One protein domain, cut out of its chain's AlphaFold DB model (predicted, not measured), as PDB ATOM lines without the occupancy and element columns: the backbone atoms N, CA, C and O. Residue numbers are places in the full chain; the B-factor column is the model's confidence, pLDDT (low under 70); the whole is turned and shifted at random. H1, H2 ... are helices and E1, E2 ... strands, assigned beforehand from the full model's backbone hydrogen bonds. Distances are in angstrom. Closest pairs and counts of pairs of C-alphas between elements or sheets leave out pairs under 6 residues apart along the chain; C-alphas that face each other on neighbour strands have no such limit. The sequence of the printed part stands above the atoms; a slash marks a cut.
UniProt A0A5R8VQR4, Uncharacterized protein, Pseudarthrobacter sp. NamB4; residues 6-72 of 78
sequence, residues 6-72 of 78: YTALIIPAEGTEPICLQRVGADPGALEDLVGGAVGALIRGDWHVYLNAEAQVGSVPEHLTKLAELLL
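What this domain is: This is residues 6 to 72 of the 78 residues of an uncharacterized protein of Pseudarthrobacter sp. NamB4 (UniProt A0A5R8VQR4). Two separate two-stranded hairpins are joined through a short helix, H1: the hairpin of E3 and E4 lies nearest the middle, and the hairpin of E1 and E2 stands off to one side, with E1 near E4. The short helix H1 joins the two hairpins along the chain and packs at the open end of the E3 and E4 hairpin, while H2 lies farther out and reaches the turn end of that hairpin with its last residues. The printed part has 67 residues, with four named strands and two named helices in the order E1, E2, H1, E3, E4, H2; both two-stranded sheets are antiparallel, and the class is mixed, helices and strands. The whole is compact, with a radius of gyration of the C-alphas of 11.7 A, and its rounded outline spans 29 by 27 by 22 A.

Where its parts are: E1 is residues 6 to 10, 11.8 A from first to last C-alpha, and begins at C-alpha 6 at (-35.666, 39.443, 19.719). E2 is residues 20 to 25, 15.5 A long. H1 is residues 28 to 35, 10.6 A long. E3 is residues 39 to 44, 16.1 A long, and begins at C-alpha 39 at (-23.499, 32.735, 11.001). E4 is residues 47 to 52, 16.7 A long. H2 is residues 62 to 72, 14.6 A long, and ends at C-alpha 72 at (-21.129, 27.516, 28.490).

How they stand to each other: E1 and E2 form a hairpin, antiparallel at 136 degrees between their directions, with N 8 and O 22 within hydrogen-bond range at 2.8 A. E2 and H1 have their closest C-alphas at Gly 25 and Leu 31, 7.3 A apart. The closest C-alphas of H1 and E3 are those of Glu 32 and Val 39, 5.3 A apart. Those of H1 and E4 are at Val 35 and Asn 52, 5.1 A apart. E3 and E4 form the second hairpin, antiparallel at 158 degrees, with N 42 and O 49 within hydrogen-bond range at 2.8 A. E1 and E4 are near each other, with 6 pairs of C-alphas within 10 A. The closest C-alphas of E3 and H2 are those of Arg 44 and Leu 72, 6.6 A apart. Among the pairs that are apart are E2 and E4, and H1 and H2. In H1 and H2 every O i to N i+4 pair is within hydrogen-bond range.

The domain as a whole: The two C-alphas farthest apart, those of Thr 16 and Gly 45, are 31.0 A apart. The printed part has no cut. The links from E2 to H1, from H1 to E3 and from E3 to E4 are tight; those from E1 to E2 and from E4 to H2 are short, and no link is long. The mean pLDDT of the printed part is 74.1, and residues 14 to 15, 42, 44 and 55 to 72 are under 70.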
ATOM      1  N   TYR A   6     -36.235  39.611  18.386       83.06
ATOM      2  CA  TYR A   6     -35.666  39.443  19.719       83.06
ATOM      3  C   TYR A   6     -34.835  40.663  20.092       83.06
ATOM      4  O   TYR A   6     -34.272  41.331  19.229       83.06
ATOM      5  N   THR A   7     -34.765  40.971  21.383       85.75
ATOM      6  CA  THR A   7     -33.797  41.945  21.888       85.75
ATOM      7  C   THR A   7     -32.439  41.257  21.961       85.75
ATOM      8  O   THR A   7     -32.264  40.357  22.778       85.75
ATOM      9  N   ALA A   8     -31.493  41.667  21.120       85.31
ATOM     10  CA  ALA A   8     -30.122  41.175  21.144       85.31
ATOM     11  C   ALA A   8     -29.168  42.223  21.712       85.31
ATOM     12  O   ALA A   8     -29.379  43.429  21.559       85.31
ATOM     13  N   LEU A   9     -28.101  41.736  22.341       86.31
ATOM     14  CA  LEU A   9     -26.926  42.518  22.703       86.31
ATOM     15  C   LEU A   9     -25.925  42.444  21.552       86.31
ATOM     16  O   LEU A   9     -25.423  41.365  21.244       86.31
ATOM     17  N   ILE A  10     -25.644  43.582  20.932       85.12
ATOM     18  CA  ILE A  10     -24.681  43.703  19.843       85.12
ATOM     19  C   ILE A  10     -23.362  44.177  20.437       85.12
ATOM     20  O   ILE A  10     -23.297  45.228  21.079       85.12
ATOM     21  N   ILE A  11     -22.318  43.382  20.217       82.19
ATOM     22  CA  ILE A  11     -20.945  43.697  20.603       82.19
ATOM     23  C   ILE A  11     -20.166  43.917  19.305       82.19
ATOM     24  O   ILE A  11     -19.891  42.940  18.606       82.19
ATOM     25  N   PRO A  12     -19.849  45.173  18.952       80.00
ATOM     26  CA  PRO A  12     -19.064  45.468  17.763       80.00
ATOM     27  C   PRO A  12     -17.687  44.807  17.832       80.00
ATOM     28  O   PRO A  12     -17.068  44.750  18.897       80.00
ATOM     29  N   ALA A  13     -17.205  44.307  16.691       71.44
ATOM     30  CA  ALA A  13     -15.883  43.689  16.601       71.44
ATOM     31  C   ALA A  13     -14.760  44.700  16.894       71.44
ATOM     32  O   ALA A  13     -13.765  44.367  17.534       71.44
ATOM     33  N   GLU A  14     -14.963  45.949  16.474       69.94
ATOM     34  CA  GLU A  14     -14.042  47.060  16.678       69.94
ATOM     35  C   GLU A  14     -14.543  47.963  17.815       69.94
ATOM     36  O   GLU A  14     -15.710  48.354  17.855       69.94
ATOM     37  N   GLY A  15     -13.651  48.362  18.727       63.97
ATOM     38  CA  GLY A  15     -13.979  49.218  19.883       63.97
ATOM     39  C   GLY A  15     -14.357  50.666  19.534       63.97
ATOM     40  O   GLY A  15     -14.446  51.515  20.420       63.97
ATOM     41  N   THR A  16     -14.526  50.967  18.248       72.69
ATOM     42  CA  THR A  16     -14.979  52.258  17.721       72.69
ATOM     43  C   THR A  16     -16.473  52.480  17.907       72.69
ATOM     44  O   THR A  16     -16.910  53.628  17.966       72.69
ATOM     45  N   GLU A  17     -17.254  51.406  18.012       78.94
ATOM     46  CA  GLU A  17     -18.700  51.474  18.196       78.94
ATOM     47  C   GLU A  17     -19.094  51.021  19.612       78.94
ATOM     48  O   GLU A  17     -18.495  50.095  20.167       78.94
ATOM     49  N   PRO A  18     -20.093  51.665  20.238       80.75
ATOM     50  CA  PRO A  18     -20.561  51.261  21.554       80.75
ATOM     51  C   PRO A  18     -21.376  49.964  21.483       80.75
ATOM     52  O   PRO A  18     -22.169  49.753  20.568       80.75
ATOM     53  N   ILE A  19     -21.251  49.141  22.524       84.56
ATOM     54  CA  ILE A  19     -22.140  47.998  22.766       84.56
ATOM     55  C   ILE A  19     -23.580  48.509  22.890       84.56
ATOM     56  O   ILE A  19     -23.843  49.454  23.642       84.56
ATOM     57  N   CYS A  20     -24.523  47.880  22.188       86.12
ATOM     58  CA  CYS A  20     -25.914  48.327  22.170       86.12
ATOM     59  C   CYS A  20     -26.916  47.168  22.240       86.12
ATOM     60  O   CYS A  20     -26.594  46.010  21.976       86.12
ATOM     61  N   LEU A  21     -28.148  47.488  22.640       87.81
ATOM     62  CA  LEU A  21     -29.277  46.559  22.613       87.81
ATOM     63  C   LEU A  21     -30.177  46.919  21.433       87.81
ATOM     64  O   LEU A  21     -30.667  48.047  21.360       87.81
ATOM     65  N   GLN A  22     -30.431  45.968  20.539       88.12
ATOM     66  CA  GLN A  22     -31.253  46.192  19.350       88.12
ATOM     67  C   GLN A  22     -32.262  45.063  19.143       88.12
ATOM     68  O   GLN A  22     -32.021  43.907  19.484       88.12
ATOM     69  N   ARG A  23     -33.424  45.407  18.575       87.88
ATOM     70  CA  ARG A  23     -34.393  44.428  18.070       87.88
ATOM     71  C   ARG A  23     -33.867  43.854  16.758       87.88
ATOM     72  O   ARG A  23     -33.716  44.610  15.801       87.88
ATOM     73  N   VAL A  24     -33.646  42.549  16.712       85.56
ATOM     74  CA  VAL A  24     -33.167  41.846  15.517       85.56
ATOM     75  C   VAL A  24     -34.144  40.746  15.138       85.56
ATOM     76  O   VAL A  24     -34.703  40.074  16.011       85.56
ATOM     77  N   GLY A  25     -34.344  40.559  13.836       84.44
ATOM     78  CA  GLY A  25     -34.987  39.358  13.319       84.44
ATOM     79  C   GLY A  25     -34.092  38.149  13.572       84.44
ATOM     80  O   GLY A  25     -32.877  38.236  13.425       84.44
ATOM     81  N   ALA A  26     -34.684  37.022  13.969       77.12
ATOM     82  CA  ALA A  26     -33.965  35.745  14.025       77.12
ATOM     83  C   ALA A  26     -33.994  34.993  12.686       77.12
ATOM     84  O   ALA A  26     -33.808  33.775  12.657       77.12
ATOM     85  N   ASP A  27     -34.305  35.680  11.586       85.31
ATOM     86  CA  ASP A  27     -34.139  35.087  10.272       85.31
ATOM     87  C   ASP A  27     -32.639  34.955   9.949       85.31
ATOM     88  O   ASP A  27     -31.852  35.830  10.315       85.31
ATOM     89  N   PRO A  28     -32.221  33.857   9.294       81.12
ATOM     90  CA  PRO A  28     -30.806  33.605   9.041       81.12
ATOM     91  C   PRO A  28     -30.113  34.738   8.277       81.12
ATOM     92  O   PRO A  28     -29.009  35.113   8.648       81.12
ATOM     93  N   GLY A  29     -30.784  35.327   7.280       84.44
ATOM     94  CA  GLY A  29     -30.213  36.399   6.460       84.44
ATOM     95  C   GLY A  29     -29.925  37.671   7.260       84.44
ATOM     96  O   GLY A  29     -28.824  38.200   7.177       84.44
ATOM     97  N   ALA A  30     -30.859  38.124   8.103       84.19
ATOM     98  CA  ALA A  30     -30.627  39.284   8.964       84.19
ATOM     99  C   ALA A  30     -29.490  39.060   9.974       84.19
ATOM    100  O   ALA A  30     -28.785  40.005  10.325       84.19
ATOM    101  N   LEU A  31     -29.311  37.824  10.454       85.38
ATOM    102  CA  LEU A  31     -28.207  37.482  11.349       85.38
ATOM    103  C   LEU A  31     -26.865  37.444  10.608       85.38
ATOM    104  O   LEU A  31     -25.886  37.956  11.142       85.38
ATOM    105  N   GLU A  32     -26.823  36.885   9.395       86.69
ATOM    106  CA  GLU A  32     -25.635  36.871   8.526       86.69
ATOM    107  C   GLU A  32     -25.202  38.290   8.134       86.69
ATOM    108  O   GLU A  32     -24.022  38.627   8.250       86.69
ATOM    109  N   ASP A  33     -26.156  39.153   7.772       86.00
ATOM    110  CA  ASP A  33     -25.911  40.572   7.494       86.00
ATOM    111  C   ASP A  33     -25.343  41.296   8.724       86.00
ATOM    112  O   ASP A  33     -24.434  42.119   8.600       86.00
ATOM    113  N   LEU A  34     -25.851  40.980   9.923       84.56
ATOM    114  CA  LEU A  34     -25.397  41.598  11.170       84.56
ATOM    115  C   LEU A  34     -23.976  41.168  11.554       84.56
ATOM    116  O   LEU A  34     -23.191  41.998  12.008       84.56
ATOM    117  N   VAL A  35     -23.643  39.882  11.406       81.56
ATOM    118  CA  VAL A  35     -22.297  39.375  11.726       81.56
ATOM    119  C   VAL A  35     -21.303  39.571  10.570       81.56
ATOM    120  O   VAL A  35     -20.100  39.385  10.756       81.56
ATOM    121  N   GLY A  36     -21.779  39.974   9.389       82.19
ATOM    122  CA  GLY A  36     -20.962  40.264   8.211       82.19
ATOM    123  C   GLY A  36     -20.402  39.017   7.520       82.19
ATOM    124  O   GLY A  36     -19.271  39.056   7.033       82.19
ATOM    125  N   GLY A  37     -21.138  37.904   7.526       83.94
ATOM    126  CA  GLY A  37     -20.690  36.619   6.976       83.94
ATOM    127  C   GLY A  37     -21.569  35.449   7.409       83.94
ATOM    128  O   GLY A  37     -22.634  35.655   7.993       83.94
ATOM    129  N   ALA A  38     -21.133  34.217   7.142       82.12
ATOM    130  CA  ALA A  38     -21.902  33.040   7.540       82.12
ATOM    131  C   ALA A  38     -22.040  32.982   9.066       82.12
ATOM    132  O   ALA A  38     -21.066  33.141   9.806       82.12
ATOM    133  N   VAL A  39     -23.253  32.731   9.558       82.31
ATOM    134  CA  VAL A  39     -23.499  32.735  11.001       82.31
ATOM    135  C   VAL A  39     -23.085  31.404  11.641       82.31
ATOM    136  O   VAL A  39     -23.563  30.325  11.294       82.31
ATOM    137  N   GLY A  40     -22.201  31.479  12.628       78.19
ATOM    138  CA  GLY A  40     -21.963  30.444  13.625       78.19
ATOM    139  C   GLY A  40     -22.858  30.688  14.837       78.19
ATOM    140  O   GLY A  40     -22.874  31.785  15.393       78.19
ATOM    141  N   ALA A  41     -23.613  29.674  15.258       74.06
ATOM    142  CA  ALA A  41     -24.516  29.775  16.401       74.06
ATOM    143  C   ALA A  41     -24.021  28.935  17.581       74.06
ATOM    144  O   ALA A  41     -23.611  27.785  17.428       74.06
ATOM    145  N   LEU A  42     -24.125  29.508  18.774       69.25
ATOM    146  CA  LEU A  42     -23.765  28.884  20.035       69.25
ATOM    147  C   LEU A  42     -24.944  29.045  20.996       69.25
ATOM    148  O   LEU A  42     -25.255  30.145  21.451       69.25
ATOM    149  N   ILE A  43     -25.643  27.940  21.244       74.25
ATOM    150  CA  ILE A  43     -26.905  27.927  21.989       74.25
ATOM    151  C   ILE A  43     -26.677  27.268  23.343       74.25
ATOM    152  O   ILE A  43     -26.186  26.138  23.412       74.25
ATOM    153  N   ARG A  44     -27.076  27.945  24.424       64.94
ATOM    154  CA  ARG A  44     -27.094  27.352  25.761       64.94
ATOM    155  C   ARG A  44     -28.223  27.870  26.627       64.94
ATOM    156  O   ARG A  44     -28.255  29.040  27.001       64.94
ATOM    157  N   GLY A  45     -29.085  26.945  27.041       74.75
ATOM    158  CA  GLY A  45     -30.302  27.306  27.760       74.75
ATOM    159  C   GLY A  45     -31.096  28.297  26.917       74.75
ATOM    160  O   GLY A  45     -31.310  28.051  25.734       74.75
ATOM    161  N   ASP A  46     -31.439  29.434  27.514       77.00
ATOM    162  CA  ASP A  46     -32.183  30.508  26.849       77.00
ATOM    163  C   ASP A  46     -31.287  31.493  26.073       77.00
ATOM    164  O   ASP A  46     -31.789  32.412  25.424       77.00
ATOM    165  N   TRP A  47     -29.959  31.334  26.133       75.38
ATOM    166  CA  TRP A  47     -29.015  32.231  25.468       75.38
ATOM    167  C   TRP A  47     -28.610  31.700  24.100       75.38
ATOM    168  O   TRP A  47     -28.117  30.580  23.959       75.38
ATOM    169  N   HIS A  48     -28.797  32.546  23.093       78.38
ATOM    170  CA  HIS A  48     -28.410  32.293  21.714       78.38
ATOM    171  C   HIS A  48     -27.354  33.326  21.326       78.38
ATOM    172  O   HIS A  48     -27.643  34.521  21.274       78.38
ATOM    173  N   VAL A  49     -26.127  32.868  21.091       80.75
ATOM    174  CA  VAL A  49     -25.008  33.715  20.676       80.75
ATOM    175  C   VAL A  49     -24.721  33.445  19.206       80.75
ATOM    176  O   VAL A  49     -24.531  32.296  18.810       80.75
ATOM    177  N   TYR A  50     -24.698  34.507  18.407       81.31
ATOM    178  CA  TYR A  50     -24.433  34.455  16.974       81.31
ATOM    179  C   TYR A  50     -23.124  35.185  16.692       81.31
ATOM    180  O   TYR A  50     -22.928  36.312  17.141       81.31
ATOM    181  N   LEU A  51     -22.218  34.517  15.988       79.88
ATOM    182  CA  LEU A  51     -20.889  35.010  15.642       79.88
ATOM    183  C   LEU A  51     -20.655  34.762  14.157       79.88
ATOM    184  O   LEU A  51     -21.223  33.837  13.588       79.88
ATOM    185  N   ASN A  52     -19.798  35.552  13.528       80.25
ATOM    186  CA  ASN A  52     -19.355  35.247  12.176       80.25
ATOM    187  C   ASN A  52     -18.460  33.994  12.210       80.25
ATOM    188  O   ASN A  52     -17.456  33.974  12.921       80.25
ATOM    189  N   ALA A  53     -18.823  32.948  11.469       72.44
ATOM    190  CA  ALA A  53     -18.082  31.689  11.403       72.44
ATOM    191  C   ALA A  53     -16.729  31.834  10.685       72.44
ATOM    192  O   ALA A  53     -15.817  31.043  10.923       72.44
ATOM    193  N   GLU A  54     -16.592  32.846   9.829       71.12
ATOM    194  CA  GLU A  54     -15.348  33.193   9.145       71.12
ATOM    195  C   GLU A  54     -14.462  34.141   9.963       71.12
ATOM    196  O   GLU A  54     -13.314  34.391   9.575       71.12
ATOM    197  N   ALA A  55     -14.943  34.654  11.104       65.31
ATOM    198  CA  ALA A  55     -14.102  35.435  11.997       65.31
ATOM    199  C   ALA A  55     -12.935  34.562  12.474       65.31
ATOM    200  O   ALA A  55     -13.118  33.525  13.115       65.31
ATOM    201  N   GLN A  56     -11.707  34.981  12.154       55.53
ATOM    202  CA  GLN A  56     -10.521  34.275  12.622       55.53
ATOM    203  C   GLN A  56     -10.537  34.233  14.152       55.53
ATOM    204  O   GLN A  56     -10.749  35.252  14.805       55.53
ATOM    205  N   VAL A  57     -10.246  33.067  14.725       52.94
ATOM    206  CA  VAL A  57     -10.218  32.814  16.179       52.94
ATOM    207  C   VAL A  57      -9.277  33.778  16.937       52.94
ATOM    208  O   VAL A  57      -9.430  33.959  18.138       52.94
ATOM    209  N   GLY A  58      -8.355  34.464  16.246       49.00
ATOM    210  CA  GLY A  58      -7.514  35.536  16.805       49.00
ATOM    211  C   GLY A  58      -8.137  36.945  16.842       49.00
ATOM    212  O   GLY A  58      -7.548  37.838  17.438       49.00
ATOM    213  N   SER A  59      -9.297  37.152  16.212       51.78
ATOM    214  CA  SER A  59     -10.059  38.414  16.174       51.78
ATOM    215  C   SER A  59     -11.238  38.423  17.144       51.78
ATOM    216  O   SER A  59     -11.829  39.477  17.363       51.78
ATOM    217  N   VAL A  60     -11.611  37.270  17.705       55.44
ATOM    218  CA  VAL A  60     -12.609  37.216  18.772       55.44
ATOM    219  C   VAL A  60     -11.898  37.650  20.049       55.44
ATOM    220  O   VAL A  60     -10.962  36.969  20.476       55.44
ATOM    221  N   PRO A  61     -12.285  38.778  20.667       56.53
ATOM    222  CA  PRO A  61     -11.651  39.216  21.893       56.53
ATOM    223  C   PRO A  61     -11.689  38.097  22.937       56.53
ATOM    224  O   PRO A  61     -12.749  37.518  23.176       56.53
ATOM    225  N   GLU A  62     -10.563  37.815  23.601       61.25
ATOM    226  CA  GLU A  62     -10.471  36.753  24.622       61.25
ATOM    227  C   GLU A  62     -11.586  36.833  25.671       61.25
ATOM    228  O   GLU A  62     -12.003  35.815  26.218       61.25
ATOM    229  N   HIS A  63     -12.080  38.040  25.961       58.06
ATOM    230  CA  HIS A  63     -13.172  38.234  26.902       58.06
ATOM    231  C   HIS A  63     -14.504  37.663  26.391       58.06
ATOM    232  O   HIS A  63     -15.271  37.171  27.208       58.06
ATOM    233  N   LEU A  64     -14.773  37.661  25.080       62.25
ATOM    234  CA  LEU A  64     -15.955  37.019  24.497       62.25
ATOM    235  C   LEU A  64     -15.818  35.501  24.484       62.25
ATOM    236  O   LEU A  64     -16.779  34.816  24.817       62.25
ATOM    237  N   THR A  65     -14.624  34.974  24.206       61.00
ATOM    238  CA  THR A  65     -14.350  33.534  24.320       61.00
ATOM    239  C   THR A  65     -14.482  33.068  25.767       61.00
ATOM    240  O   THR A  65     -15.171  32.090  26.033       61.00
ATOM    241  N   LYS A  66     -13.931  33.814  26.733       61.34
ATOM    242  CA  LYS A  66     -14.102  33.535  28.169       61.34
ATOM    243  C   LYS A  66     -15.539  33.703  28.638       61.34
ATOM    244  O   LYS A  66     -15.979  32.941  29.488       61.34
ATOM    245  N   LEU A  67     -16.269  34.700  28.139       60.19
ATOM    246  CA  LEU A  67     -17.687  34.854  28.458       60.19
ATOM    247  C   LEU A  67     -18.484  33.696  27.883       60.19
ATOM    248  O   LEU A  67     -19.300  33.150  28.608       60.19
ATOM    249  N   ALA A  68     -18.210  33.267  26.653       57.19
ATOM    250  CA  ALA A  68     -18.778  32.054  26.095       57.19
ATOM    251  C   ALA A  68     -18.431  30.859  26.993       57.19
ATOM    252  O   ALA A  68     -19.337  30.207  27.481       57.19
ATOM    253  N   GLU A  69     -17.168  30.615  27.339       59.84
ATOM    254  CA  GLU A  69     -16.760  29.528  28.241       59.84
ATOM    255  C   GLU A  69     -17.386  29.606  29.639       59.84
ATOM    256  O   GLU A  69     -17.759  28.580  30.188       59.84
ATOM    257  N   LEU A  70     -17.549  30.781  30.243       58.56
ATOM    258  CA  LEU A  70     -18.207  30.930  31.547       58.56
ATOM    259  C   LEU A  70     -19.718  30.723  31.428       58.56
ATOM    260  O   LEU A  70     -20.339  30.043  32.250       58.56
ATOM    261  N   LEU A  71     -20.305  31.271  30.367       53.66
ATOM    262  CA  LEU A  71     -21.706  31.107  30.026       53.66
ATOM    263  C   LEU A  71     -22.007  29.721  29.467       53.66
ATOM    264  O   LEU A  71     -23.190  29.421  29.463       53.66
ATOM    265  N   LEU A  72     -21.023  28.874  29.095       55.41
ATOM    266  CA  LEU A  72     -21.129  27.516  28.490       55.41
ATOM    267  C   LEU A  72     -20.533  26.365  29.314       55.41
ATOM    268  O   LEU A  72     -20.993  25.227  29.223       55.41
TER     269      LEU A  72